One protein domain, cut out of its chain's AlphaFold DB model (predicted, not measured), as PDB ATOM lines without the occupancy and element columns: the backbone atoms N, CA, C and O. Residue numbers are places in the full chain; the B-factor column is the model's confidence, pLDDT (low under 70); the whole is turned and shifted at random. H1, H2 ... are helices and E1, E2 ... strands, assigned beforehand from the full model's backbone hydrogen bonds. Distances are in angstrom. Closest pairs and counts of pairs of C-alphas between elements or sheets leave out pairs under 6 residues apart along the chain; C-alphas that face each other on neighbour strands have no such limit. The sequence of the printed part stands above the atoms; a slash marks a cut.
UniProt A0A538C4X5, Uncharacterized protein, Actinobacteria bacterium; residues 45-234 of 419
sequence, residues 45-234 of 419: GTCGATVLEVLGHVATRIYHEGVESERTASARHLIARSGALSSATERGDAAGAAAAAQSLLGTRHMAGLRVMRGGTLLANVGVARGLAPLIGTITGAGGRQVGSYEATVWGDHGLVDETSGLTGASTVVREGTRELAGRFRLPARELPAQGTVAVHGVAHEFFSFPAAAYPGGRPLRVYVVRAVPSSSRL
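What this domain is: This is residues 45 to 234 of the 419 residues of an uncharacterized protein of Actinobacteria bacterium (UniProt A0A538C4X5). The domain is a rod of two lobes set end to end, each an antiparallel sheet with helices packed over one face. One lobe holds the four strands E2 - E1 - E4 - E3 with H2, H3 and H4 over them; the other holds the sheet E6 - E5 - E9 - E8 - E7, curled like part of a barrel, with H1 and H5 over one face and H6 at the end of the rod. The chain passes from the five-stranded lobe, with H1, into the four-stranded lobe and then back. The printed part has 190 residues with six named helices and nine named strands, in the order H1 H2 H3 H4 E1 E2 E3 E4 H5 E5 E6 E7 E8 E9 H6, a mixed class of helices and strands. It is only just compact, close to loose, with a radius of gyration of the C-alphas of 19.3 A and spans of 62 by 30 by 23 A.

Where its parts are: H1, residues 47 to 64, begins at C-alpha 47 at (20.065, -29.581, -12.072) and is 25.6 A long. H2 is residues 70 to 80, H3 residues 83 to 91, and H4 residues 94 to 106, 18.3 A long. Then come E1, residues 112 to 117; E2, residues 120 to 126; E3, residues 134 to 139; and E4, residues 145 to 152, 20.8 A long, with C-alpha 152 at (43.310, -3.007, -14.580). H5 is residues 158 to 167, E5 residues 170 to 175, E6 residues 178 to 181 and E7 residues 194 to 199. E8, residues 202 to 214, is 32.8 A long and bends by 70 degrees at residue 210. E9, residues 219 to 227, is 26.4 A long, and H6, residues 228 to 234, ends at C-alpha 234 at (16.106, -23.112, -14.976).

How they stand to each other: H1 is on the five-stranded sheet at a height of 8.7 A, over E9, E8 and E7; the C-alphas of Gly 56 and Phe 207 are the closest of H1 and E8, 5.7 A apart. H5 lies on the same face over E5, making two layers, helices on one face of a sheet. With its residues 55 to 63 alone H1 touches H5, opposite ways at a tilt of 36 degrees, only just steep; the closest C-alphas, of Ala 59 and Thr 163, are 5.7 A apart. E7, E8 and E9 form a meander, each strand the antiparallel neighbour of the one before: N 204 and O 197 are 2.8 A apart, N 222 and O 209 3.0 A. E9 also pairs with E5, N 172 and O 223 at 2.9 A, and E5 forms a hairpin with E6, N 180 and O 173 at 2.8 A. H6 is on this sheet but over none of its strands. On the four-stranded sheet, H2, H3 and H4 lie on the same face, again two layers. H3 and H4 are a helical hairpin and touch at a shallow tilt of 21 degrees, with the C-alphas of Ala 88 and Ala 97 closest at 5.1 A. E1 is an inner strand and the antiparallel neighbour of both E2, with N 115 and O 123 at 2.9 A, and E4, with N 114 and O 150 at 2.7 A; E3 and E4 are a hairpin, with N 136 and O 149 at 3.1 A. Between the sheets, the C-alphas of Thr 152 in E4 and Tyr 214 in E8 are 6.6 A apart. Every O i to N i+4 pair is within hydrogen-bond range in H1 to H5; H6 has 1 of 3, and 2 of 4 O i to N i+3 pairs.

The domain as a whole: The C-alphas of Gly 142 and Gly 201, the two farthest apart, are 63.8 A apart. The printed part has no cut. The link from E6 to E7, residues 182 to 193, is long. The mean pLDDT of the printed part is 94.3, and residue 45 alone is under 70.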
ATOM      1  N   GLY A  45      19.809 -34.718  -8.137       52.03
ATOM      2  CA  GLY A  45      21.020 -34.024  -7.678       52.03
ATOM      3  C   GLY A  45      21.801 -33.248  -8.753       52.03
ATOM      4  O   GLY A  45      22.859 -32.712  -8.446       52.03
ATOM      5  N   THR A  46      21.334 -33.185 -10.007       75.81
ATOM      6  CA  THR A  46      22.147 -32.663 -11.130       75.81
ATOM      7  C   THR A  46      21.748 -31.281 -11.637       75.81
ATOM      8  O   THR A  46      22.604 -30.567 -12.157       75.81
ATOM      9  N   CYS A  47      20.490 -30.852 -11.483       92.06
ATOM     10  CA  CYS A  47      20.065 -29.581 -12.072       92.06
ATOM     11  C   CYS A  47      20.753 -28.369 -11.431       92.06
ATOM     12  O   CYS A  47      21.361 -27.582 -12.150       92.06
ATOM     13  N   GLY A  48      20.635 -28.195 -10.108       90.94
ATOM     14  CA  GLY A  48      21.202 -27.033  -9.409       90.94
ATOM     15  C   GLY A  48      22.706 -26.913  -9.649       90.94
ATOM     16  O   GLY A  48      23.187 -25.859 -10.064       90.94
ATOM     17  N   ALA A  49      23.412 -28.046  -9.563       90.19
ATOM     18  CA  ALA A  49      24.815 -28.165  -9.942       90.19
ATOM     19  C   ALA A  49      25.071 -27.721 -11.396       90.19
ATOM     20  O   ALA A  49      25.898 -26.843 -11.611       90.19
ATOM     21  N   THR A  50      24.306 -28.228 -12.374       94.06
ATOM     22  CA  THR A  50      24.425 -27.832 -13.793       94.06
ATOM     23  C   THR A  50      24.171 -26.333 -13.989       94.06
ATOM     24  O   THR A  50      24.870 -25.670 -14.751       94.06
ATOM     25  N   VAL A  51      23.168 -25.765 -13.307       95.88
ATOM     26  CA  VAL A  51      22.868 -24.327 -13.368       95.88
ATOM     27  C   VAL A  51      24.064 -23.521 -12.876       95.88
ATOM     28  O   VAL A  51      24.497 -22.596 -13.564       95.88
ATOM     29  N   LEU A  52      24.592 -23.851 -11.697       95.00
ATOM     30  CA  LEU A  52      25.704 -23.116 -11.100       95.00
ATOM     31  C   LEU A  52      27.007 -23.302 -11.868       95.00
ATOM     32  O   LEU A  52      27.743 -22.332 -12.009       95.00
ATOM     33  N   GLU A  53      27.267 -24.492 -12.399       94.56
ATOM     34  CA  GLU A  53      28.418 -24.766 -13.255       94.56
ATOM     35  C   GLU A  53      28.380 -23.877 -14.502       94.56
ATOM     36  O   GLU A  53      29.303 -23.100 -14.737       94.56
ATOM     37  N   VAL A  54      27.269 -23.869 -15.249       96.88
ATOM     38  CA  VAL A  54      27.125 -23.034 -16.456       96.88
ATOM     39  C   VAL A  54      27.245 -21.544 -16.136       96.88
ATOM     40  O   VAL A  54      27.941 -20.818 -16.850       96.88
ATOM     41  N   LEU A  55      26.594 -21.064 -15.069       97.31
ATOM     42  CA  LEU A  55      26.730 -19.668 -14.635       97.31
ATOM     43  C   LEU A  55      28.158 -19.351 -14.168       97.31
ATOM     44  O   LEU A  55      28.638 -18.240 -14.387       97.31
ATOM     45  N   GLY A  56      28.838 -20.329 -13.572       96.75
ATOM     46  CA  GLY A  56      30.249 -20.296 -13.224       96.75
ATOM     47  C   GLY A  56      31.139 -20.109 -14.446       96.75
ATOM     48  O   GLY A  56      31.933 -19.177 -14.467       96.75
ATOM     49  N   HIS A  57      30.949 -20.905 -15.501       96.94
ATOM     50  CA  HIS A  57      31.664 -20.749 -16.775       96.94
ATOM     51  C   HIS A  57      31.427 -19.375 -17.410       96.94
ATOM     52  O   HIS A  57      32.372 -18.744 -17.884       96.94
ATOM     53  N   VAL A  58      30.189 -18.872 -17.380       97.69
ATOM     54  CA  VAL A  58      29.871 -17.509 -17.843       97.69
ATOM     55  C   VAL A  58      30.627 -16.464 -17.015       97.69
ATOM     56  O   VAL A  58      31.272 -15.586 -17.579       97.69
ATOM     57  N   ALA A  59      30.617 -16.567 -15.686       97.38
ATOM     58  CA  ALA A  59      31.342 -15.642 -14.814       97.38
ATOM     59  C   ALA A  59      32.864 -15.700 -15.013       97.38
ATOM     60  O   ALA A  59      33.520 -14.658 -15.034       97.38
ATOM     61  N   THR A  60      33.419 -16.895 -15.221       96.81
ATOM     62  CA  THR A  60      34.830 -17.103 -15.564       96.81
ATOM     63  C   THR A  60      35.171 -16.404 -16.879       96.81
ATOM     64  O   THR A  60      36.139 -15.648 -16.935       96.81
ATOM     65  N   ARG A  61      34.343 -16.566 -17.922       95.69
ATOM     66  CA  ARG A  61      34.510 -15.861 -19.206       95.69
ATOM     67  C   ARG A  61      34.454 -14.343 -19.032       95.69
ATOM     68  O   ARG A  61      35.337 -13.653 -19.528       95.69
ATOM     69  N   ILE A  62      33.486 -13.828 -18.266       95.62
ATOM     70  CA  ILE A  62      33.406 -12.394 -17.948       95.62
ATOM     71  C   ILE A  62      34.688 -11.935 -17.247       95.62
ATOM     72  O   ILE A  62      35.261 -10.937 -17.655       95.62
ATOM     73  N   TYR A  63      35.194 -12.651 -16.240       95.62
ATOM     74  CA  TYR A  63      36.457 -12.289 -15.590       95.62
ATOM     75  C   TYR A  63      37.625 -12.230 -16.584       95.62
ATOM     76  O   TYR A  63      38.378 -11.247 -16.585       95.62
ATOM     77  N   HIS A  64      37.736 -13.236 -17.457       94.25
ATOM     78  CA  HIS A  64      38.784 -13.310 -18.472       94.25
ATOM     79  C   HIS A  64      38.730 -12.173 -19.489       94.25
ATOM     80  O   HIS A  64      39.789 -11.786 -19.970       94.25
ATOM     81  N   GLU A  65      37.585 -11.524 -19.713       91.19
ATOM     82  CA  GLU A  65      37.546 -10.299 -20.522       91.19
ATOM     83  C   GLU A  65      38.400  -9.162 -19.936       91.19
ATOM     84  O   GLU A  65      38.802  -8.252 -20.661       91.19
ATOM     85  N   GLY A  66      38.709  -9.182 -18.635       86.56
ATOM     86  CA  GLY A  66      39.679  -8.247 -18.058       86.56
ATOM     87  C   GLY A  66      41.111  -8.742 -17.997       86.56
ATOM     88  O   GLY A  66      41.995  -7.954 -17.676       86.56
ATOM     89  N   VAL A  67      41.348 -10.005 -18.339       90.31
ATOM     90  CA  VAL A  67      42.684 -10.577 -18.511       90.31
ATOM     91  C   VAL A  67      43.108 -10.397 -19.973       90.31
ATOM     92  O   VAL A  67      44.099  -9.732 -20.276       90.31
ATOM     93  N   GLU A  68      42.286 -10.895 -20.895       88.81
ATOM     94  CA  GLU A  68      42.535 -10.963 -22.332       88.81
ATOM     95  C   GLU A  68      41.246 -10.662 -23.105       88.81
ATOM     96  O   GLU A  68      40.337 -11.478 -23.204       88.81
ATOM     97  N   SER A  69      41.166  -9.458 -23.665       88.44
ATOM     98  CA  SER A  69      40.094  -9.024 -24.556       88.44
ATOM     99  C   SER A  69      40.587  -7.924 -25.489       88.44
ATOM    100  O   SER A  69      41.672  -7.367 -25.321       88.44
ATOM    101  N   GLU A  70      39.745  -7.524 -26.441       87.06
ATOM    102  CA  GLU A  70      39.968  -6.312 -27.240       87.06
ATOM    103  C   GLU A  70      40.173  -5.073 -26.352       87.06
ATOM    104  O   GLU A  70      40.958  -4.181 -26.687       87.06
ATOM    105  N   ARG A  71      39.503  -5.017 -25.191       86.88
ATOM    106  CA  ARG A  71      39.642  -3.910 -24.242       86.88
ATOM    107  C   ARG A  71      41.010  -3.929 -23.571       86.88
ATOM    108  O   ARG A  71      41.649  -2.879 -23.504       86.88
ATOM    109  N   THR A  72      41.479  -5.089 -23.110       92.06
ATOM    110  CA  THR A  72      42.810  -5.191 -22.492       92.06
ATOM    111  C   THR A  72      43.916  -4.986 -23.523       92.06
ATOM    112  O   THR A  72      44.888  -4.290 -23.234       92.06
ATOM    113  N   ALA A  73      43.737  -5.474 -24.754       93.69
ATOM    114  CA  ALA A  73      44.635  -5.208 -25.875       93.69
ATOM    115  C   ALA A  73      44.719  -3.706 -26.192       93.69
ATOM    116  O   ALA A  73      45.817  -3.162 -26.307       93.69
ATOM    117  N   SER A  74      43.576  -3.012 -26.242       93.75
ATOM    118  CA  SER A  74      43.528  -1.556 -26.430       93.75
ATOM    119  C   SER A  74      44.237  -0.817 -25.293       93.75
ATOM    120  O   SER A  74      45.037   0.079 -25.550       93.75
ATOM    121  N   ALA A  75      44.009  -1.216 -24.037       95.50
ATOM    122  CA  ALA A  75      44.686  -0.630 -22.882       95.50
ATOM    123  C   ALA A  75      46.214  -0.801 -22.962       95.50
ATOM    124  O   ALA A  75      46.944   0.179 -22.811       95.50
ATOM    125  N   ARG A  76      46.701  -2.013 -23.270       96.62
ATOM    126  CA  ARG A  76      48.136  -2.288 -23.474       96.62
ATOM    127  C   ARG A  76      48.711  -1.444 -24.611       96.62
ATOM    128  O   ARG A  76      49.766  -0.844 -24.443       96.62
ATOM    129  N   HIS A  77      48.005  -1.358 -25.738       96.69
ATOM    130  CA  HIS A  77      48.430  -0.568 -26.893       96.69
ATOM    131  C   HIS A  77      48.551   0.924 -26.559       96.69
ATOM    132  O   HIS A  77      49.550   1.553 -26.901       96.69
ATOM    133  N   LEU A  78      47.560   1.484 -25.863       97.38
ATOM    134  CA  LEU A  78      47.552   2.891 -25.459       97.38
ATOM    135  C   LEU A  78      48.694   3.218 -24.493       97.38
ATOM    136  O   LEU A  78      49.351   4.241 -24.661       97.38
ATOM    137  N   ILE A  79      48.964   2.342 -23.519       97.62
ATOM    138  CA  ILE A  79      50.105   2.498 -22.605       97.62
ATOM    139  C   ILE A  79      51.419   2.435 -23.391       97.62
ATOM    140  O   ILE A  79      52.242   3.341 -23.276       97.62
ATOM    141  N   ALA A  80      51.591   1.412 -24.233       96.38
ATOM    142  CA  ALA A  80      52.818   1.187 -24.993       96.38
ATOM    143  C   ALA A  80      53.137   2.318 -25.985       96.38
ATOM    144  O   ALA A  80      54.305   2.600 -26.236       96.38
ATOM    145  N   ARG A  81      52.117   2.978 -26.549       96.75
ATOM    146  CA  ARG A  81      52.295   4.088 -27.504       96.75
ATOM    147  C   ARG A  81      52.313   5.472 -26.863       96.75
ATOM    148  O   ARG A  81      52.445   6.466 -27.578       96.75
ATOM    149  N   SER A  82      52.189   5.567 -25.543       98.06
ATOM    150  CA  SER A  82      52.170   6.855 -24.856       98.06
ATOM    151  C   SER A  82      53.579   7.435 -24.722       98.06
ATOM    152  O   SER A  82      54.277   7.207 -23.735       98.06
ATOM    153  N   GLY A  83      53.988   8.248 -25.701       97.69
ATOM    154  CA  GLY A  83      55.277   8.951 -25.667       97.69
ATOM    155  C   GLY A  83      55.437   9.856 -24.440       97.69
ATOM    156  O   GLY A  83      56.524   9.930 -23.866       97.69
ATOM    157  N   ALA A  84      54.345  10.482 -23.985       98.19
ATOM    158  CA  ALA A  84      54.327  11.283 -22.763       98.19
ATOM    159  C   ALA A  84      54.641  10.431 -21.521       98.19
ATOM    160  O   ALA A  84      55.494  10.809 -20.717       98.19
ATOM    161  N   LEU A  85      54.007   9.257 -21.396       98.56
ATOM    162  CA  LEU A  85      54.236   8.351 -20.273       98.56
ATOM    163  C   LEU A  85      55.662   7.790 -20.285       98.56
ATOM    164  O   LEU A  85      56.329   7.814 -19.250       98.56
ATOM    165  N   SER A  86      56.141   7.326 -21.443       98.25
ATOM    166  CA  SER A  86      57.507   6.815 -21.592       98.25
ATOM    167  C   SER A  86      58.547   7.872 -21.230       98.25
ATOM    168  O   SER A  86      59.438   7.598 -20.431       98.25
ATOM    169  N   SER A  87      58.394   9.096 -21.739       98.12
ATOM    170  CA  SER A  87      59.339  10.190 -21.484       98.12
ATOM    171  C   SER A  87      59.358  10.621 -20.015       98.12
ATOM    172  O   SER A  87      60.427  10.849 -19.451       98.12
ATOM    173  N   ALA A  88      58.190  10.723 -19.369       98.38
ATOM    174  CA  ALA A  88      58.110  11.058 -17.948       98.38
ATOM    175  C   ALA A  88      58.711   9.948 -17.070       98.38
ATOM    176  O   ALA A  88      59.490  10.223 -16.158       98.38
ATOM    177  N   THR A  89      58.431   8.685 -17.411       98.38
ATOM    178  CA  THR A  89      59.029   7.518 -16.747       98.38
ATOM    179  C   THR A  89      60.554   7.559 -16.874       98.38
ATOM    180  O   THR A  89      61.256   7.481 -15.867       98.38
ATOM    181  N   GLU A  90      61.084   7.782 -18.079       97.69
ATOM    182  CA  GLU A  90      62.525   7.865 -18.357       97.69
ATOM    183  C   GLU A  90      63.238   9.010 -17.625       97.69
ATOM    184  O   GLU A  90      64.404   8.872 -17.247       97.69
ATOM    185  N   ARG A  91      62.540  10.109 -17.330       97.56
ATOM    186  CA  ARG A  91      63.062  11.200 -16.489       97.56
ATOM    187  C   ARG A  91      62.835  11.005 -14.990       97.56
ATOM    188  O   ARG A  91      63.479  11.681 -14.204       97.56
ATOM    189  N   GLY A  92      61.981  10.061 -14.589       97.88
ATOM    190  CA  GLY A  92      61.633   9.851 -13.178       97.88
ATOM    191  C   GLY A  92      60.695  10.942 -12.664       97.88
ATOM    192  O   GLY A  92      60.620  11.201 -11.470       97.88
ATOM    193  N   ASP A  93      59.994  11.589 -13.589       98.38
ATOM    194  CA  ASP A  93      59.083  12.694 -13.348       98.38
ATOM    195  C   ASP A  93      57.723  12.140 -12.906       98.38
ATOM    196  O   ASP A  93      56.897  11.732 -13.728       98.38
ATOM    197  N   ALA A  94      57.508  12.082 -11.590       98.62
ATOM    198  CA  ALA A  94      56.281  11.556 -10.997       98.62
ATOM    199  C   ALA A  94      55.035  12.366 -11.403       98.62
ATOM    200  O   ALA A  94      53.995  11.788 -11.727       98.62
ATOM    201  N   ALA A  95      55.139  13.698 -11.455       98.56
ATOM    202  CA  ALA A  95      54.026  14.565 -11.839       98.56
ATOM    203  C   ALA A  95      53.652  14.369 -13.318       98.56
ATOM    204  O   ALA A  95      52.477  14.173 -13.643       98.56
ATOM    205  N   GLY A  96      54.649  14.333 -14.207       98.62
ATOM    206  CA  GLY A  96      54.452  14.048 -15.626       98.62
ATOM    207  C   GLY A  96      53.884  12.647 -15.874       98.62
ATOM    208  O   GLY A  96      52.975  12.483 -16.692       98.62
ATOM    209  N   ALA A  97      54.354  11.639 -15.133       98.69
ATOM    210  CA  ALA A  97      53.839  10.275 -15.231       98.69
ATOM    211  C   ALA A  97      52.372  10.199 -14.780       98.69
ATOM    212  O   ALA A  97      51.560   9.560 -15.451       98.69
ATOM    213  N   ALA A  98      52.007  10.884 -13.691       98.75
ATOM    214  CA  ALA A  98      50.633  10.943 -13.202       98.75
ATOM    215  C   ALA A  98      49.692  11.636 -14.198       98.75
ATOM    216  O   ALA A  98      48.621  11.101 -14.488       98.75
ATOM    217  N   ALA A  99      50.101  12.767 -14.777       98.62
ATOM    218  CA  ALA A  99      49.315  13.473 -15.789       98.62
ATOM    219  C   ALA A  99      49.106  12.620 -17.055       98.62
ATOM    220  O   ALA A  99      47.980  12.477 -17.540       98.62
ATOM    221  N   ALA A 100      50.168  11.979 -17.557       98.62
ATOM    222  CA  ALA A 100      50.074  11.077 -18.704       98.62
ATOM    223  C   ALA A 100      49.160   9.874 -18.412       98.62
ATOM    224  O   ALA A 100      48.322   9.507 -19.238       98.62
ATOM    225  N   ALA A 101      49.270   9.287 -17.219       98.50
ATOM    226  CA  ALA A 101      48.432   8.174 -16.793       98.50
ATOM    227  C   ALA A 101      46.948   8.576 -16.644       98.50
ATOM    228  O   ALA A 101      46.064   7.823 -17.052       98.50
ATOM    229  N   GLN A 102      46.650   9.777 -16.135       98.44
ATOM    230  CA  GLN A 102      45.282  10.317 -16.088       98.44
ATOM    231  C   GLN A 102      44.702  10.523 -17.491       98.44
ATOM    232  O   GLN A 102      43.548  10.167 -17.735       98.44
ATOM    233  N   SER A 103      45.504  11.022 -18.439       97.94
ATOM    234  CA  SER A 103      45.080  11.139 -19.839       97.94
ATOM    235  C   SER A 103      44.733   9.775 -20.441       97.94
ATOM    236  O   SER A 103      43.742   9.658 -21.162       97.94
ATOM    237  N   LEU A 104      45.508   8.732 -20.123       97.88
ATOM    238  CA  LEU A 104      45.213   7.363 -20.552       97.88
ATOM    239  C   LEU A 104      43.911   6.841 -19.932       97.88
ATOM    240  O   LEU A 104      43.107   6.244 -20.646       97.88
ATOM    241  N   LEU A 105      43.638   7.111 -18.653       96.12
ATOM    242  CA  LEU A 105      42.345   6.778 -18.034       96.12
ATOM    243  C   LEU A 105      41.168   7.511 -18.687       96.12
ATOM    244  O   LEU A 105      40.091   6.933 -18.832       96.12
ATOM    245  N   GLY A 106      41.381   8.747 -19.148       93.69
ATOM    246  CA  GLY A 106      40.386   9.527 -19.889       93.69
ATOM    247  C   GLY A 106      39.874   8.836 -21.159       93.69
ATOM    248  O   GLY A 106      38.742   9.080 -21.576       93.69
ATOM    249  N   THR A 107      40.652   7.904 -21.724       91.75
ATOM    250  CA  THR A 107      40.247   7.078 -22.876       91.75
ATOM    251  C   THR A 107      39.232   5.982 -22.522       91.75
ATOM    252  O   THR A 107      38.648   5.372 -23.412       91.75
ATOM    253  N   ARG A 108      38.997   5.722 -21.225       89.56
ATOM    254  CA  ARG A 108      38.048   4.727 -20.677       89.56
ATOM    255  C   ARG A 108      38.352   3.257 -21.000       89.56
ATOM    256  O   ARG A 108      37.553   2.372 -20.672       89.56
ATOM    257  N   HIS A 109      39.520   2.954 -21.564       91.62
ATOM    258  CA  HIS A 109      39.932   1.571 -21.818       91.62
ATOM    259  C   HIS A 109      40.408   0.834 -20.559       91.62
ATOM    260  O   HIS A 109      40.301  -0.388 -20.511       91.62
ATOM    261  N   MET A 110      40.841   1.555 -19.523       94.06
ATOM    262  CA  MET A 110      41.290   1.002 -18.241       94.06
ATOM    263  C   MET A 110      40.637   1.740 -17.064       94.06
ATOM    264  O   MET A 110      40.159   2.862 -17.221       94.06
ATOM    265  N   ALA A 111      40.581   1.088 -15.906       95.44
ATOM    266  CA  ALA A 111      40.012   1.613 -14.667       95.44
ATOM    267  C   ALA A 111      41.092   2.112 -13.695       95.44
ATOM    268  O   ALA A 111      40.832   3.018 -12.908       95.44
ATOM    269  N   GLY A 112      42.299   1.545 -13.756       96.69
ATOM    270  CA  GLY A 112      43.435   1.948 -12.927       96.69
ATOM    271  C   GLY A 112      44.764   1.708 -13.633       96.69
ATOM    272  O   GLY A 112      44.858   0.821 -14.486       96.69
ATOM    273  N   LEU A 113      45.766   2.519 -13.290       98.25
ATOM    274  CA  LEU A 113      47.126   2.423 -13.816       98.25
ATOM    275  C   LEU A 113      48.156   2.830 -12.751       98.25
ATOM    276  O   LEU A 113      48.091   3.921 -12.178       98.25
ATOM    277  N   ARG A 114      49.139   1.957 -12.538       98.50
ATOM    278  CA  ARG A 114      50.339   2.162 -11.725       98.50
ATOM    279  C   ARG A 114      51.570   2.119 -12.608       98.50
ATOM    280  O   ARG A 114      51.674   1.262 -13.481       98.50
ATOM    281  N   VAL A 115      52.496   3.035 -12.360       98.56
ATOM    282  CA  VAL A 115      53.719   3.216 -13.148       98.56
ATOM    283  C   VAL A 115      54.909   3.184 -12.210       98.56
ATOM    284  O   VAL A 115      54.946   3.927 -11.229       98.56
ATOM    285  N   MET A 116      55.883   2.338 -12.521       98.44
ATOM    286  CA  MET A 116      57.047   2.092 -11.681       98.44
ATOM    287  C   MET A 116      58.328   2.266 -12.490       98.44
ATOM    288  O   MET A 116      58.401   1.888 -13.661       98.44
ATOM    289  N   ARG A 117      59.377   2.761 -11.836       97.81
ATOM    290  CA  ARG A 117      60.742   2.793 -12.363       97.81
ATOM    291  C   ARG A 117      61.720   2.350 -11.288       97.81
ATOM    292  O   ARG A 117      61.793   2.975 -10.238       97.81
ATOM    293  N   GLY A 118      62.472   1.279 -11.552       93.44
ATOM    294  CA  GLY A 118      63.471   0.766 -10.605       93.44
ATOM    295  C   GLY A 118      62.904   0.527  -9.199       93.44
ATOM    296  O   GLY A 118      63.539   0.885  -8.219       93.44
ATOM    297  N   GLY A 119      61.664   0.029  -9.100       93.38
ATOM    298  CA  GLY A 119      60.953  -0.171  -7.828       93.38
ATOM    299  C   GLY A 119      60.260   1.074  -7.251       93.38
ATOM    300  O   GLY A 119      59.396   0.936  -6.391       93.38
ATOM    301  N   THR A 120      60.556   2.276  -7.752       97.56
ATOM    302  CA  THR A 120      59.906   3.519  -7.309       97.56
ATOM    303  C   THR A 120      58.579   3.718  -8.034       97.56
ATOM    304  O   THR A 120      58.529   3.692  -9.265       97.56
ATOM    305  N   LEU A 121      57.500   3.935  -7.281       98.25
ATOM    306  CA  LEU A 121      56.185   4.276  -7.821       98.25
ATOM    307  C   LEU A 121      56.184   5.736  -8.291       98.25
ATOM    308  O   LEU A 121      56.318   6.644  -7.477       98.25
ATOM    309  N   LEU A 122      56.008   5.958  -9.593       98.56
ATOM    310  CA  LEU A 122      55.931   7.297 -10.184       98.56
ATOM    311  C   LEU A 122      54.490   7.801 -10.288       98.56
ATOM    312  O   LEU A 122      54.242   8.990 -10.127       98.56
ATOM    313  N   ALA A 123      53.535   6.906 -10.553       98.44
ATOM    314  CA  ALA A 123      52.120   7.257 -10.650       98.44
ATOM    315  C   ALA A 123      51.221   6.114 -10.175       98.44
ATOM    316  O   ALA A 123      51.519   4.941 -10.397       98.44
ATOM    317  N   ASN A 124      50.092   6.467  -9.561       98.00
ATOM    318  CA  ASN A 124      49.010   5.559  -9.191       98.00
ATOM    319  C   ASN A 124      47.684   6.302  -9.360       98.00
ATOM    320  O   ASN A 124      47.357   7.172  -8.555       98.00
ATOM    321  N   VAL A 125      46.965   6.007 -10.437       98.00
ATOM    322  CA  VAL A 125      45.771   6.753 -10.847       98.00
ATOM    323  C   VAL A 125      44.599   5.808 -11.103       98.00
ATOM    324  O   VAL A 125      44.789   4.653 -11.489       98.00
ATOM    325  N   GLY A 126      43.379   6.319 -10.935       96.19
ATOM    326  CA  GLY A 126      42.145   5.561 -11.145       96.19
ATOM    327  C   GLY A 126      41.704   4.803  -9.896       96.19
ATOM    328  O   GLY A 126      41.809   5.321  -8.786       96.19
ATOM    329  N   VAL A 127      41.164   3.599 -10.082       94.50
ATOM    330  CA  VAL A 127      40.654   2.776  -8.978       94.50
ATOM    331  C   VAL A 127      41.771   2.344  -8.029       94.50
ATOM    332  O   VAL A 127      42.868   1.979  -8.455       94.50
ATOM    333  N   ALA A 128      41.481   2.371  -6.728       91.50
ATOM    334  CA  ALA A 128      42.429   1.946  -5.700       91.50
ATOM    335  C   ALA A 128      42.544   0.417  -5.618       91.50
ATOM    336  O   ALA A 128      43.596  -0.102  -5.235       91.50
ATOM    337  N   ARG A 129      41.467  -0.301  -5.957       91.38
ATOM    338  CA  ARG A 129      41.428  -1.758  -6.053       91.38
ATOM    339  C   ARG A 129      40.735  -2.170  -7.350       91.38
ATOM    340  O   ARG A 129      40.077  -1.388  -8.028       91.38
ATOM    341  N   GLY A 130      40.971  -3.404  -7.754       93.81
ATOM    342  CA  GLY A 130      40.425  -3.943  -8.986       93.81
ATOM    343  C   GLY A 130      40.754  -5.414  -9.120       93.81
ATOM    344  O   GLY A 130      41.172  -6.064  -8.158       93.81
ATOM    345  N   LEU A 131      40.582  -5.937 -10.327       95.00
ATOM    346  CA  LEU A 131      40.786  -7.352 -10.634       95.00
ATOM    347  C   LEU A 131      41.547  -7.517 -11.945       95.00
ATOM    348  O   LEU A 131      41.605  -6.580 -12.737       95.00
ATOM    349  N   ALA A 132      42.082  -8.713 -12.182       95.12
ATOM    350  CA  ALA A 132      42.782  -9.062 -13.419       95.12
ATOM    351  C   ALA A 132      43.886  -8.039 -13.774       95.12
ATOM    352  O   ALA A 132      43.753  -7.287 -14.744       95.12
ATOM    353  N   PRO A 133      44.954  -7.944 -12.961       96.06
ATOM    354  CA  PRO A 133      46.032  -7.006 -13.229       96.06
ATOM    355  C   PRO A 133      46.711  -7.315 -14.569       96.06
ATOM    356  O   PRO A 133      47.064  -8.451 -14.883       96.06
ATOM    357  N   LEU A 134      46.922  -6.263 -15.350       95.62
ATOM    358  CA  LEU A 134      47.674  -6.251 -16.592       95.62
ATOM    359  C   LEU A 134      49.072  -5.729 -16.295       95.62
ATOM    360  O   LEU A 134      49.250  -4.542 -16.031       95.62
ATOM    361  N   ILE A 135      50.064  -6.606 -16.373       96.00
ATOM    362  CA  ILE A 135      51.463  -6.245 -16.143       96.00
ATOM    363  C   ILE A 135      52.169  -6.090 -17.492       96.00
ATOM    364  O   ILE A 135      51.917  -6.852 -18.436       96.00
ATOM    365  N   GLY A 136      53.040  -5.089 -17.591       96.62
ATOM    366  CA  GLY A 136      53.888  -4.885 -18.759       96.62
ATOM    367  C   GLY A 136      55.048  -3.929 -18.502       96.62
ATOM    368  O   GLY A 136      55.253  -3.432 -17.393       96.62
ATOM    369  N   THR A 137      55.832  -3.691 -19.548       97.75
ATOM    370  CA  THR A 137      56.999  -2.808 -19.529       97.75
ATOM    371  C   THR A 137      56.704  -1.503 -20.260       97.75
ATOM    372  O   THR A 137      55.851  -1.444 -21.146       97.75
ATOM    373  N   ILE A 138      57.397  -0.437 -19.863       98.12
ATOM    374  CA  ILE A 138      57.370   0.853 -20.555       98.12
ATOM    375  C   ILE A 138      58.696   1.007 -21.288       98.12
ATOM    376  O   ILE A 138      59.761   0.877 -20.678       98.12
ATOM    377  N   THR A 139      58.617   1.303 -22.581       97.75
ATOM    378  CA  THR A 139      59.773   1.423 -23.471       97.75
ATOM    379  C   THR A 139      60.006   2.888 -23.841       97.75
ATOM    380  O   THR A 139      59.063   3.593 -24.207       97.75
ATOM    381  N   GLY A 140      61.250   3.354 -23.708       94.31
ATOM    382  CA  GLY A 140      61.684   4.701 -24.093       94.31
ATOM    383  C   GLY A 140      61.937   4.838 -25.599       94.31
ATOM    384  O   GLY A 140      61.792   3.879 -26.357       94.31
ATOM    385  N   ALA A 141      62.362   6.027 -26.038       89.56
ATOM    386  CA  ALA A 141      62.552   6.339 -27.463       89.56
ATOM    387  C   ALA A 141      63.586   5.431 -28.166       89.56
ATOM    388  O   ALA A 141      63.439   5.124 -29.345       89.56
ATOM    389  N   GLY A 142      64.598   4.957 -27.435       88.00
ATOM    390  CA  GLY A 142      65.627   4.045 -27.947       88.00
ATOM    391  C   GLY A 142      65.274   2.555 -27.870       88.00
ATOM    392  O   GLY A 142      66.175   1.727 -27.933       88.00
ATOM    393  N   GLY A 143      64.012   2.183 -27.624       92.00
ATOM    394  CA  GLY A 143      63.616   0.774 -27.487       92.00
ATOM    395  C   GLY A 143      64.022   0.119 -26.156       92.00
ATOM    396  O   GLY A 143      63.672  -1.031 -25.895       92.00
ATOM    397  N   ARG A 144      64.721   0.849 -25.279       95.31
ATOM    398  CA  ARG A 144      65.131   0.380 -23.949       95.31
ATOM    399  C   ARG A 144      63.963   0.430 -22.967       95.31
ATOM    400  O   ARG A 144      63.192   1.389 -22.957       95.31
ATOM    401  N   GLN A 145      63.875  -0.562 -22.086       97.44
ATOM    402  CA  GLN A 145      62.950  -0.518 -20.959       97.44
ATOM    403  C   GLN A 145      63.320   0.633 -20.005       97.44
ATOM    404  O   GLN A 145      64.441   0.704 -19.502       97.44
ATOM    405  N   VAL A 146      62.360   1.518 -19.735       97.81
ATOM    406  CA  VAL A 146      62.510   2.671 -18.826       97.81
ATOM    407  C   VAL A 146      61.685   2.528 -17.548       97.81
ATOM    408  O   VAL A 146      61.949   3.215 -16.563       97.81
ATOM    409  N   GLY A 147      60.723   1.603 -17.535       97.94
ATOM    410  CA  GLY A 147      59.912   1.283 -16.368       97.94
ATOM    411  C   GLY A 147      59.024   0.063 -16.580       97.94
ATOM    412  O   GLY A 147      59.171  -0.693 -17.545       97.94
ATOM    413  N   SER A 148      58.090  -0.126 -15.663       98.19
ATOM    414  CA  SER A 148      57.011  -1.104 -15.756       98.19
ATOM    415  C   SER A 148      55.681  -0.444 -15.427       98.19
ATOM    416  O   SER A 148      55.631   0.677 -14.914       98.19
ATOM    417  N   TYR A 149      54.596  -1.136 -15.750       98.12
ATOM    418  CA  TYR A 149      53.258  -0.731 -15.361       98.12
ATOM    419  C   TYR A 149      52.447  -1.921 -14.852       98.12
ATOM    420  O   TYR A 149      52.680  -3.072 -15.229       98.12
ATOM    421  N   GLU A 150      51.464  -1.609 -14.020       97.94
ATOM    422  CA  GLU A 150      50.384  -2.504 -13.633       97.94
ATOM    423  C   GLU A 150      49.073  -1.754 -13.871       97.94
ATOM    424  O   GLU A 150      48.888  -0.652 -13.363       97.94
ATOM    425  N   ALA A 151      48.169  -2.314 -14.663       97.44
ATOM    426  CA  ALA A 151      46.881  -1.703 -14.973       97.44
ATOM    427  C   ALA A 151      45.735  -2.662 -14.653       97.44
ATOM    428  O   ALA A 151      45.939  -3.856 -14.477       97.44
ATOM    429  N   THR A 152      44.509  -2.162 -14.622       96.50
ATOM    430  CA  THR A 152      43.310  -3.007 -14.580       96.50
ATOM    431  C   THR A 152      42.219  -2.402 -15.443       96.50
ATOM    432  O   THR A 152      42.115  -1.179 -15.557       96.50
ATOM    433  N   VAL A 153      41.384  -3.246 -16.048       94.44
ATOM    434  CA  VAL A 153      40.150  -2.815 -16.724       94.44
ATOM    435  C   VAL A 153      38.899  -3.043 -15.869       94.44
ATOM    436  O   VAL A 153      37.833  -2.525 -16.206       94.44
ATOM    437  N   TRP A 154      39.030  -3.770 -14.754       91.25
ATOM    438  CA  TRP A 154      37.973  -4.000 -13.776       91.25
ATOM    439  C   TRP A 154      38.136  -3.053 -12.590       91.25
ATOM    440  O   TRP A 154      39.073  -3.179 -11.806       91.25
ATOM    441  N   GLY A 155      37.189  -2.128 -12.429       86.25
ATOM    442  CA  GLY A 155      37.056  -1.367 -11.186       86.25
ATOM    443  C   GLY A 155      36.429  -2.186 -10.054       86.25
ATOM    444  O   GLY A 155      35.926  -3.286 -10.288       86.25
ATOM    445  N   ASP A 156      36.397  -1.601  -8.854       74.06
ATOM    446  CA  ASP A 156      35.987  -2.225  -7.581       74.06
ATOM    447  C   ASP A 156      34.695  -3.066  -7.637       74.06
ATOM    448  O   ASP A 156      34.597  -4.105  -6.985       74.06
ATOM    449  N   HIS A 157      33.713  -2.654  -8.444       87.00
ATOM    450  CA  HIS A 157      32.424  -3.347  -8.583       87.00
ATOM    451  C   HIS A 157      32.108  -3.815 -10.010       87.00
ATOM    452  O   HIS A 157      31.116  -4.510 -10.209       87.00
ATOM    453  N   GLY A 158      32.955  -3.503 -10.998       89.31
ATOM    454  CA  GLY A 158      32.631  -3.716 -12.414       89.31
ATOM    455  C   GLY A 158      32.362  -5.180 -12.765       89.31
ATOM    456  O   GLY A 158      31.375  -5.481 -13.430       89.31
ATOM    457  N   LEU A 159      33.196  -6.096 -12.261       92.50
ATOM    458  CA  LEU A 159      32.992  -7.533 -12.464       92.50
ATOM    459  C   LEU A 159      31.710  -8.027 -11.785       92.50
ATOM    460  O   LEU A 159      30.990  -8.846 -12.354       92.50
ATOM    461  N   VAL A 160      31.440  -7.551 -10.565       94.81
ATOM    462  CA  VAL A 160      30.274  -7.961  -9.772       94.81
ATOM    463  C   VAL A 160      28.992  -7.543 -10.476       94.81
ATOM    464  O   VAL A 160      28.121  -8.381 -10.689       94.81
ATOM    465  N   ASP A 161      28.896  -6.278 -10.880       92.50
ATOM    466  CA  ASP A 161      27.701  -5.743 -11.526       92.50
ATOM    467  C   ASP A 161      27.449  -6.409 -12.886       92.50
ATOM    468  O   ASP A 161      26.313  -6.784 -13.182       92.50
ATOM    469  N   GLU A 162      28.497  -6.622 -13.692       92.81
ATOM    470  CA  GLU A 162      28.369  -7.292 -14.992       92.81
ATOM    471  C   GLU A 162      27.964  -8.763 -14.822       92.81
ATOM    472  O   GLU A 162      27.002  -9.225 -15.438       92.81
ATOM    473  N   THR A 163      28.639  -9.491 -13.927       95.00
ATOM    474  CA  THR A 163      28.340 -10.906 -13.674       95.00
ATOM    475  C   THR A 163      26.935 -11.070 -13.116       95.00
ATOM    476  O   THR A 163      26.165 -11.881 -13.633       95.00
ATOM    477  N   SER A 164      26.543 -10.281 -12.113       94.69
ATOM    478  CA  SER A 164      25.199 -10.346 -11.543       94.69
ATOM    479  C   SER A 164      24.116  -9.924 -12.534       94.69
ATOM    480  O   SER A 164      23.067 -10.566 -12.589       94.69
ATOM    481  N   GLY A 165      24.362  -8.903 -13.359       92.25
ATOM    482  CA  GLY A 165      23.424  -8.468 -14.395       92.25
ATOM    483  C   GLY A 165      23.153  -9.546 -15.449       92.25
ATOM    484  O   GLY A 165      22.002  -9.765 -15.831       92.25
ATOM    485  N   LEU A 166      24.198 -10.258 -15.881       93.50
ATOM    486  CA  LEU A 166      24.098 -11.273 -16.934       93.50
ATOM    487  C   LEU A 166      23.606 -12.630 -16.425       93.50
ATOM    488  O   LEU A 166      22.745 -13.251 -17.048       93.50
ATOM    489  N   THR A 167      24.120 -13.085 -15.284       94.50
ATOM    490  CA  THR A 167      23.774 -14.397 -14.709       94.50
ATOM    491  C   THR A 167      22.470 -14.361 -13.908       94.50
ATOM    492  O   THR A 167      21.807 -15.385 -13.722       94.50
ATOM    493  N   GLY A 168      22.084 -13.186 -13.397       93.12
ATOM    494  CA  GLY A 168      21.027 -13.050 -12.395       93.12
ATOM    495  C   GLY A 168      21.357 -13.736 -11.063       93.12
ATOM    496  O   GLY A 168      20.453 -13.947 -10.258       93.12
ATOM    497  N   ALA A 169      22.610 -14.145 -10.850       95.25
ATOM    498  CA  ALA A 169      23.116 -14.675  -9.592       95.25
ATOM    499  C   ALA A 169      23.858 -13.576  -8.817       95.25
ATOM    500  O   ALA A 169      24.301 -12.577  -9.383       95.25
ATOM    501  N   SER A 170      24.003 -13.750  -7.506       96.56
ATOM    502  CA  SER A 170      24.847 -12.858  -6.713       96.56
ATOM    503  C   SER A 170      26.317 -13.164  -6.979       96.56
ATOM    504  O   SER A 170      26.702 -14.330  -7.022       96.56
ATOM    505  N   THR A 171      27.141 -12.131  -7.120       97.00
ATOM    506  CA  THR A 171      28.592 -12.283  -7.271       97.00
ATOM    507  C   THR A 171      29.312 -11.712  -6.057       97.00
ATOM    508  O   THR A 171      29.000 -10.607  -5.604       97.00
ATOM    509  N   VAL A 172      30.268 -12.471  -5.523       96.44
ATOM    510  CA  VAL A 172      31.091 -12.088  -4.367       96.44
ATOM    511  C   VAL A 172      32.557 -12.294  -4.710       96.44
ATOM    512  O   VAL A 172      32.926 -13.313  -5.281       96.44
ATOM    513  N   VAL A 173      33.407 -11.342  -4.346       96.31
ATOM    514  CA  VAL A 173      34.860 -11.434  -4.520       96.31
ATOM    515  C   VAL A 173      35.502 -11.511  -3.143       96.31
ATOM    516  O   VAL A 173      35.246 -10.642  -2.307       96.31
ATOM    517  N   ARG A 174      36.335 -12.529  -2.898       95.19
ATOM    518  CA  ARG A 174      37.017 -12.731  -1.611       95.19
ATOM    519  C   ARG A 174      38.527 -12.813  -1.747       95.19
ATOM    520  O   ARG A 174      39.047 -13.403  -2.690       95.19
ATOM    521  N   GLU A 175      39.196 -12.282  -0.733       92.94
ATOM    522  CA  GLU A 175      40.599 -12.519  -0.406       92.94
ATOM    523  C   GLU A 175      40.648 -13.374   0.865       92.94
ATOM    524  O   GLU A 175      40.375 -12.883   1.963       92.94
ATOM    525  N   GLY A 176      40.905 -14.677   0.719       90.00
ATOM    526  CA  GLY A 176      40.726 -15.633   1.815       90.00
ATOM    527  C   GLY A 176      39.289 -15.595   2.346       90.00
ATOM    528  O   GLY A 176      38.335 -15.841   1.606       90.00
ATOM    529  N   THR A 177      39.114 -15.247   3.624       92.62
ATOM    530  CA  THR A 177      37.786 -15.107   4.241       92.62
ATOM    531  C   THR A 177      37.183 -13.705   4.121       92.62
ATOM    532  O   THR A 177      35.979 -13.539   4.342       92.62
ATOM    533  N   ARG A 178      37.973 -12.700   3.732       92.19
ATOM    534  CA  ARG A 178      37.545 -11.302   3.647       92.19
ATOM    535  C   ARG A 178      36.848 -11.026   2.322       92.19
ATOM    536  O   ARG A 178      37.406 -11.248   1.252       92.19
ATOM    537  N   GLU A 179      35.647 -10.467   2.386       92.75
ATOM    538  CA  GLU A 179      34.932  -9.993   1.201       92.75
ATOM    539  C   GLU A 179      35.466  -8.634   0.746       92.75
ATOM    540  O   GLU A 179      35.610  -7.704   1.540       92.75
ATOM    541  N   LEU A 180      35.768  -8.526  -0.546       91.62
ATOM    542  CA  LEU A 180      36.236  -7.297  -1.183       91.62
ATOM    543  C   LEU A 180      35.112  -6.572  -1.920       91.62
ATOM    544  O   LEU A 180      35.062  -5.346  -1.896       91.62
ATOM    545  N   ALA A 181      34.222  -7.326  -2.567       92.75
ATOM    546  CA  ALA A 181      33.112  -6.797  -3.346       92.75
ATOM    547  C   ALA A 181      31.956  -7.803  -3.393       92.75
ATOM    548  O   ALA A 181      32.158  -9.006  -3.223       92.75
ATOM    549  N   GLY A 182      30.750  -7.303  -3.656       92.12
ATOM    550  CA  GLY A 182      29.520  -8.092  -3.637       92.12
ATOM    551  C   GLY A 182      28.543  -7.598  -2.577       92.12
ATOM    552  O   GLY A 182      28.929  -6.989  -1.582       92.12
ATOM    553  N   ARG A 183      27.252  -7.836  -2.820       90.00
ATOM    554  CA  ARG A 183      26.178  -7.514  -1.863       90.00
ATOM    555  C   ARG A 183      25.786  -8.708  -0.997       90.00
ATOM    556  O   ARG A 183      25.200  -8.525   0.064       90.00
ATOM    557  N   PHE A 184      26.088  -9.914  -1.463       92.56
ATOM    558  CA  PHE A 184      25.800 -11.150  -0.754       92.56
ATOM    559  C   PHE A 184      26.919 -11.454   0.241       92.56
ATOM    560  O   PHE A 184      28.088 -11.346  -0.118       92.56
ATOM    561  N   ARG A 185      26.551 -11.832   1.470       94.12
ATOM    562  CA  ARG A 185      27.494 -12.146   2.546       94.12
ATOM    563  C   ARG A 185      27.633 -13.657   2.703       94.12
ATOM    564  O   ARG A 185      26.677 -14.344   3.057       94.12
ATOM    565  N   LEU A 186      28.822 -14.169   2.425       93.75
ATOM    566  CA  LEU A 186      29.236 -15.546   2.650       93.75
ATOM    567  C   LEU A 186      29.758 -15.717   4.087       93.75
ATOM    568  O   LEU A 186      30.282 -14.773   4.682       93.75
ATOM    569  N   PRO A 187      29.674 -16.930   4.660       92.88
ATOM    570  CA  PRO A 187      30.259 -17.210   5.964       92.88
ATOM    571  C   PRO A 187      31.759 -16.899   6.000       92.88
ATOM    572  O   PRO A 187      32.489 -17.175   5.043       92.88
ATOM    573  N   ALA A 188      32.239 -16.403   7.141       92.31
ATOM    574  CA  ALA A 188      33.640 -16.052   7.386       92.31
ATOM    575  C   ALA A 188      34.560 -17.283   7.567       92.31
ATOM    576  O   ALA A 188      35.399 -17.324   8.458       92.31
ATOM    577  N   ARG A 189      34.402 -18.297   6.713       92.31
ATOM    578  CA  ARG A 189      35.260 -19.482   6.611       92.31
ATOM    579  C   ARG A 189      35.671 -19.721   5.166       92.31
ATOM    580  O   ARG A 189      35.050 -19.187   4.238       92.31
ATOM    581  N   GLU A 190      36.697 -20.538   4.989       90.56
ATOM    582  CA  GLU A 190      37.064 -21.036   3.672       90.56
ATOM    583  C   GLU A 190      35.928 -21.890   3.098       90.56
ATOM    584  O   GLU A 190      35.254 -22.637   3.811       90.56
ATOM    585  N   LEU A 191      35.669 -21.706   1.806       93.31
ATOM    586  CA  LEU A 191      34.641 -22.432   1.075       93.31
ATOM    587  C   LEU A 191      35.310 -23.200  -0.069       93.31
ATOM    588  O   LEU A 191      36.215 -22.639  -0.696       93.31
ATOM    589  N   PRO A 192      34.854 -24.430  -0.372       94.25
ATOM    590  CA  PRO A 192      35.352 -25.205  -1.507       94.25
ATOM    591  C   PRO A 192      35.072 -24.504  -2.846       94.25
ATOM    592  O   PRO A 192      34.454 -23.439  -2.904       94.25
ATOM    593  N   ALA A 193      35.500 -25.112  -3.955       92.75
ATOM    594  CA  ALA A 193      35.217 -24.578  -5.288       92.75
ATOM    595  C   ALA A 193      33.712 -24.501  -5.583       92.75
ATOM    596  O   ALA A 193      33.258 -23.548  -6.210       92.75
ATOM    597  N   GLN A 194      32.935 -25.448  -5.070       94.19
ATOM    598  CA  GLN A 194      31.492 -25.519  -5.253       94.19
ATOM    599  C   GLN A 194      30.832 -26.141  -4.027       94.19
ATOM    600  O   GLN A 194      31.463 -26.920  -3.310       94.19
ATOM    601  N   GLY A 195      29.564 -25.818  -3.792       92.31
ATOM    602  CA  GLY A 195      28.796 -26.422  -2.710       92.31
ATOM    603  C   GLY A 195      27.547 -25.635  -2.354       92.31
ATOM    604  O   GLY A 195      27.087 -24.786  -3.118       92.31
ATOM    605  N   THR A 196      27.024 -25.908  -1.160       93.50
ATOM    606  CA  THR A 196      25.820 -25.262  -0.627       93.50
ATOM    607  C   THR A 196      26.135 -24.562   0.689       93.50
ATOM    608  O   THR A 196      26.935 -25.033   1.498       93.50
ATOM    609  N   VAL A 197      25.497 -23.421   0.918       93.94
ATOM    610  CA  VAL A 197      25.589 -22.638   2.145       93.94
ATOM    611  C   VAL A 197      24.208 -22.143   2.562       93.94
ATOM    612  O   VAL A 197      23.420 -21.705   1.729       93.94
ATOM    613  N   ALA A 198      23.899 -22.209   3.855       93.81
ATOM    614  CA  ALA A 198      22.689 -21.606   4.399       93.81
ATOM    615  C   ALA A 198      22.975 -20.156   4.807       93.81
ATOM    616  O   ALA A 198      23.885 -19.900   5.595       93.81
ATOM    617  N   VAL A 199      22.198 -19.211   4.276       89.12
ATOM    618  CA  VAL A 199      22.273 -17.784   4.622       89.12
ATOM    619  C   VAL A 199      20.870 -17.321   4.979       89.12
ATOM    620  O   VAL A 199      19.951 -17.464   4.176       89.12
ATOM    621  N   HIS A 200      20.692 -16.830   6.210       89.06
ATOM    622  CA  HIS A 200      19.386 -16.453   6.770       89.06
ATOM    623  C   HIS A 200      18.308 -17.546   6.605       89.06
ATOM    624  O   HIS A 200      17.179 -17.268   6.217       89.06
ATOM    625  N   GLY A 201      18.678 -18.809   6.845       89.94
ATOM    626  CA  GLY A 201      17.765 -19.954   6.724       89.94
ATOM    627  C   GLY A 201      17.457 -20.396   5.286       89.94
ATOM    628  O   GLY A 201      16.752 -21.381   5.100       89.94
ATOM    629  N   VAL A 202      18.004 -19.727   4.266       93.00
ATOM    630  CA  VAL A 202      17.819 -20.096   2.855       93.00
ATOM    631  C   VAL A 202      19.066 -20.802   2.329       93.00
ATOM    632  O   VAL A 202      20.182 -20.279   2.418       93.00
ATOM    633  N   ALA A 203      18.879 -21.988   1.748       93.50
ATOM    634  CA  ALA A 203      19.944 -22.717   1.070       93.50
ATOM    635  C   ALA A 203      20.333 -22.021  -0.244       93.50
ATOM    636  O   ALA A 203      19.491 -21.744  -1.105       93.50
ATOM    637  N   HIS A 204      21.625 -21.762  -0.397       94.62
ATOM    638  CA  HIS A 204      22.241 -21.191  -1.584       94.62
ATOM    639  C   HIS A 204      23.293 -22.145  -2.120       94.62
ATOM    640  O   HIS A 204      24.150 -22.600  -1.370       94.62
ATOM    641  N   GLU A 205      23.257 -22.406  -3.415       94.38
ATOM    642  CA  GLU A 205      24.339 -23.077  -4.123       94.38
ATOM    643  C   GLU A 205      25.353 -22.031  -4.582       94.38
ATOM    644  O   GLU A 205      24.998 -20.886  -4.891       94.38
ATOM    645  N   PHE A 206      26.620 -22.422  -4.634       95.81
ATOM    646  CA  PHE A 206      27.678 -21.573  -5.148       95.81
ATOM    647  C   PHE A 206      28.670 -22.343  -6.015       95.81
ATOM    648  O   PHE A 206      28.948 -23.521  -5.791       95.81
ATOM    649  N   PHE A 207      29.238 -21.617  -6.968       96.25
ATOM    650  CA  PHE A 207      30.402 -21.990  -7.762       96.25
ATOM    651  C   PHE A 207      31.469 -20.913  -7.584       96.25
ATOM    652  O   PHE A 207      31.140 -19.735  -7.426       96.25
ATOM    653  N   SER A 208      32.745 -21.277  -7.613       97.06
ATOM    654  CA  SER A 208      33.834 -20.317  -7.494       97.06
ATOM    655  C   SER A 208      35.081 -20.703  -8.266       97.06
ATOM    656  O   SER A 208      35.424 -21.877  -8.390       97.06
ATOM    657  N   PHE A 209      35.801 -19.685  -8.720       97.06
ATOM    658  CA  PHE A 209      37.016 -19.818  -9.514       97.06
ATOM    659  C   PHE A 209      38.110 -18.860  -9.011       97.06
ATOM    660  O   PHE A 209      37.796 -17.847  -8.369       97.06
ATOM    661  N   PRO A 210      39.398 -19.188  -9.235       97.00
ATOM    662  CA  PRO A 210      40.507 -18.324  -8.845       97.00
ATOM    663  C   PRO A 210      40.548 -17.046  -9.692       97.00
ATOM    664  O   PRO A 210      40.261 -17.057 -10.886       97.00
ATOM    665  N   ALA A 211      40.951 -15.946  -9.067       96.38
ATOM    666  CA  ALA A 211      41.152 -14.645  -9.691       96.38
ATOM    667  C   ALA A 211      42.373 -13.945  -9.074       96.38
ATOM    668  O   ALA A 211      42.954 -14.430  -8.103       96.38
ATOM    669  N   ALA A 212      42.755 -12.793  -9.618       95.88
ATOM    670  CA  ALA A 212      43.882 -12.003  -9.135       95.88
ATOM    671  C   ALA A 212      43.460 -10.568  -8.803       95.88
ATOM    672  O   ALA A 212      42.728  -9.926  -9.564       95.88
ATOM    673  N   ALA A 213      43.935 -10.075  -7.659       95.00
ATOM    674  CA  ALA A 213      43.711  -8.718  -7.185       95.00
ATOM    675  C   ALA A 213      44.573  -7.722  -7.953       95.00
ATOM    676  O   ALA A 213      45.755  -7.963  -8.186       95.00
ATOM    677  N   TYR A 214      44.001  -6.560  -8.244       94.56
ATOM    678  CA  TYR A 214      44.766  -5.359  -8.535       94.56
ATOM    679  C   TYR A 214      44.719  -4.413  -7.317       94.56
ATOM    680  O   TYR A 214      43.634  -4.199  -6.763       94.56
ATOM    681  N   PRO A 215      45.850  -3.804  -6.919       94.50
ATOM    682  CA  PRO A 215      47.204  -4.082  -7.402       94.50
ATOM    683  C   PRO A 215      47.843  -5.320  -6.738       94.50
ATOM    684  O   PRO A 215      47.360  -5.827  -5.719       94.50
ATOM    685  N   GLY A 216      48.977  -5.758  -7.283       90.81
ATOM    686  CA  GLY A 216      49.895  -6.729  -6.688       90.81
ATOM    687  C   GLY A 216      49.614  -8.197  -7.005       90.81
ATOM    688  O   GLY A 216      50.333  -9.056  -6.508       90.81
ATOM    689  N   GLY A 217      48.584  -8.515  -7.792       92.56
ATOM    690  CA  GLY A 217      48.324  -9.883  -8.258       92.56
ATOM    691  C   GLY A 217      47.995 -10.899  -7.166       92.56
ATOM    692  O   GLY A 217      48.090 -12.099  -7.410       92.56
ATOM    693  N   ARG A 218      47.613 -10.442  -5.965       94.81
ATOM    694  CA  ARG A 218      47.304 -11.334  -4.838       94.81
ATOM    695  C   ARG A 218      46.156 -12.286  -5.207       94.81
ATOM    696  O   ARG A 218      45.212 -11.847  -5.871       94.81
ATOM    697  N   PRO A 219      46.214 -13.566  -4.805       95.38
ATOM    698  CA  PRO A 219      45.189 -14.534  -5.162       95.38
ATOM    699  C   PRO A 219      43.851 -14.189  -4.501       95.38
ATOM    700  O   PRO A 219      43.771 -13.884  -3.312       95.38
ATOM    701  N   LEU A 220      42.789 -14.275  -5.292       94.88
ATOM    702  CA  LEU A 220      41.403 -14.059  -4.897       94.88
ATOM    703  C   LEU A 220      40.543 -15.228  -5.369       94.88
ATOM    704  O   LEU A 220      40.946 -16.030  -6.213       94.88
ATOM    705  N   ARG A 221      39.306 -15.281  -4.877       96.44
ATOM    706  CA  ARG A 221      38.259 -16.144  -5.425       96.44
ATOM    707  C   ARG A 221      37.023 -15.328  -5.754       96.44
ATOM    708  O   ARG A 221      36.601 -14.479  -4.965       96.44
ATOM    709  N   VAL A 222      36.432 -15.604  -6.909       97.25
ATOM    710  CA  VAL A 222      35.126 -15.068  -7.303       97.25
ATOM    711  C   VAL A 222      34.094 -16.162  -7.096       97.25
ATOM    712  O   VAL A 222      34.293 -17.288  -7.542       97.25
ATOM    713  N   TYR A 223      33.007 -15.831  -6.412       97.69
ATOM    714  CA  TYR A 223      31.889 -16.715  -6.122       97.69
ATOM    715  C   TYR A 223      30.659 -16.244  -6.888       97.69
ATOM    716  O   TYR A 223      30.291 -15.070  -6.824       97.69
ATOM    717  N   VAL A 224      30.002 -17.178  -7.562       97.50
ATOM    718  CA  VAL A 224      28.663 -17.033  -8.125       97.50
ATOM    719  C   VAL A 224      27.720 -17.794  -7.210       97.50
ATOM    720  O   VAL A 224      27.893 -18.992  -7.008       97.50
ATOM    721  N   VAL A 225      26.752 -17.095  -6.630       96.56
ATOM    722  CA  VAL A 225      25.885 -17.609  -5.570       96.56
ATOM    723  C   VAL A 225      24.429 -17.436  -5.970       96.56
ATOM    724  O   VAL A 225      24.007 -16.356  -6.396       96.56
ATOM    725  N   ARG A 226      23.630 -18.488  -5.810       95.25
ATOM    726  CA  ARG A 226      22.209 -18.470  -6.158       95.25
ATOM    727  C   ARG A 226      21.399 -19.255  -5.138       95.25
ATOM    728  O   ARG A 226      21.795 -20.333  -4.714       95.25
ATOM    729  N   ALA A 227      20.247 -18.718  -4.748       93.75
ATOM    730  CA  ALA A 227      19.317 -19.440  -3.887       93.75
ATOM    731  C   ALA A 227      18.791 -20.685  -4.619       93.75
ATOM    732  O   ALA A 227      18.348 -20.569  -5.765       93.75
ATOM    733  N   VAL A 228      18.769 -21.842  -3.953       90.94
ATOM    734  CA  VAL A 228      18.287 -23.115  -4.525       90.94
ATOM    735  C   VAL A 228      16.890 -22.971  -5.166       90.94
ATOM    736  O   VAL A 228      16.720 -23.369  -6.323       90.94
ATOM    737  N   PRO A 229      15.900 -22.296  -4.536       90.06
ATOM    738  CA  PRO A 229      14.585 -22.090  -5.154       90.06
ATOM    739  C   PRO A 229      14.606 -21.217  -6.419       90.06
ATOM    740  O   PRO A 229      13.666 -21.238  -7.206       90.06
ATOM    741  N   SER A 230      15.657 -20.418  -6.629       91.12
ATOM    742  CA  SER A 230      15.827 -19.614  -7.845       91.12
ATOM    743  C   SER A 230      16.483 -20.400  -8.980       91.12
ATOM    744  O   SER A 230      16.317 -20.029 -10.146       91.12
ATOM    745  N   SER A 231      17.253 -21.447  -8.670       91.12
ATOM    746  CA  SER A 231      17.839 -22.368  -9.655       91.12
ATOM    747  C   SER A 231      16.775 -23.276 -10.279       91.12
ATOM    748  O   SER A 231      16.827 -23.534 -11.478       91.12
ATOM    749  N   SER A 232      15.754 -23.678  -9.511       88.94
ATOM    750  CA  SER A 232      14.708 -24.614  -9.963       88.94
ATOM    751  C   SER A 232      13.965 -24.171 -11.231       88.94
ATOM    752  O   SER A 232      13.596 -25.000 -12.055       88.94
ATOM    753  N   ARG A 233      13.811 -22.856 -11.448       91.00
ATOM    754  CA  ARG A 233      13.162 -22.283 -12.647       91.00
ATOM    755  C   ARG A 233      13.944 -22.502 -13.944       91.00
ATOM    756  O   ARG A 233      13.388 -22.314 -15.022       91.00
ATOM    757  N   LEU A 234      15.231 -22.824 -13.841       94.06
ATOM    758  CA  LEU A 234      16.106 -23.112 -14.976       94.06
ATOM    759  C   LEU A 234      16.220 -24.616 -15.241       94.06
ATOM    760  O   LEU A 234      16.704 -25.010 -16.303       94.06
TER     761      LEU A 234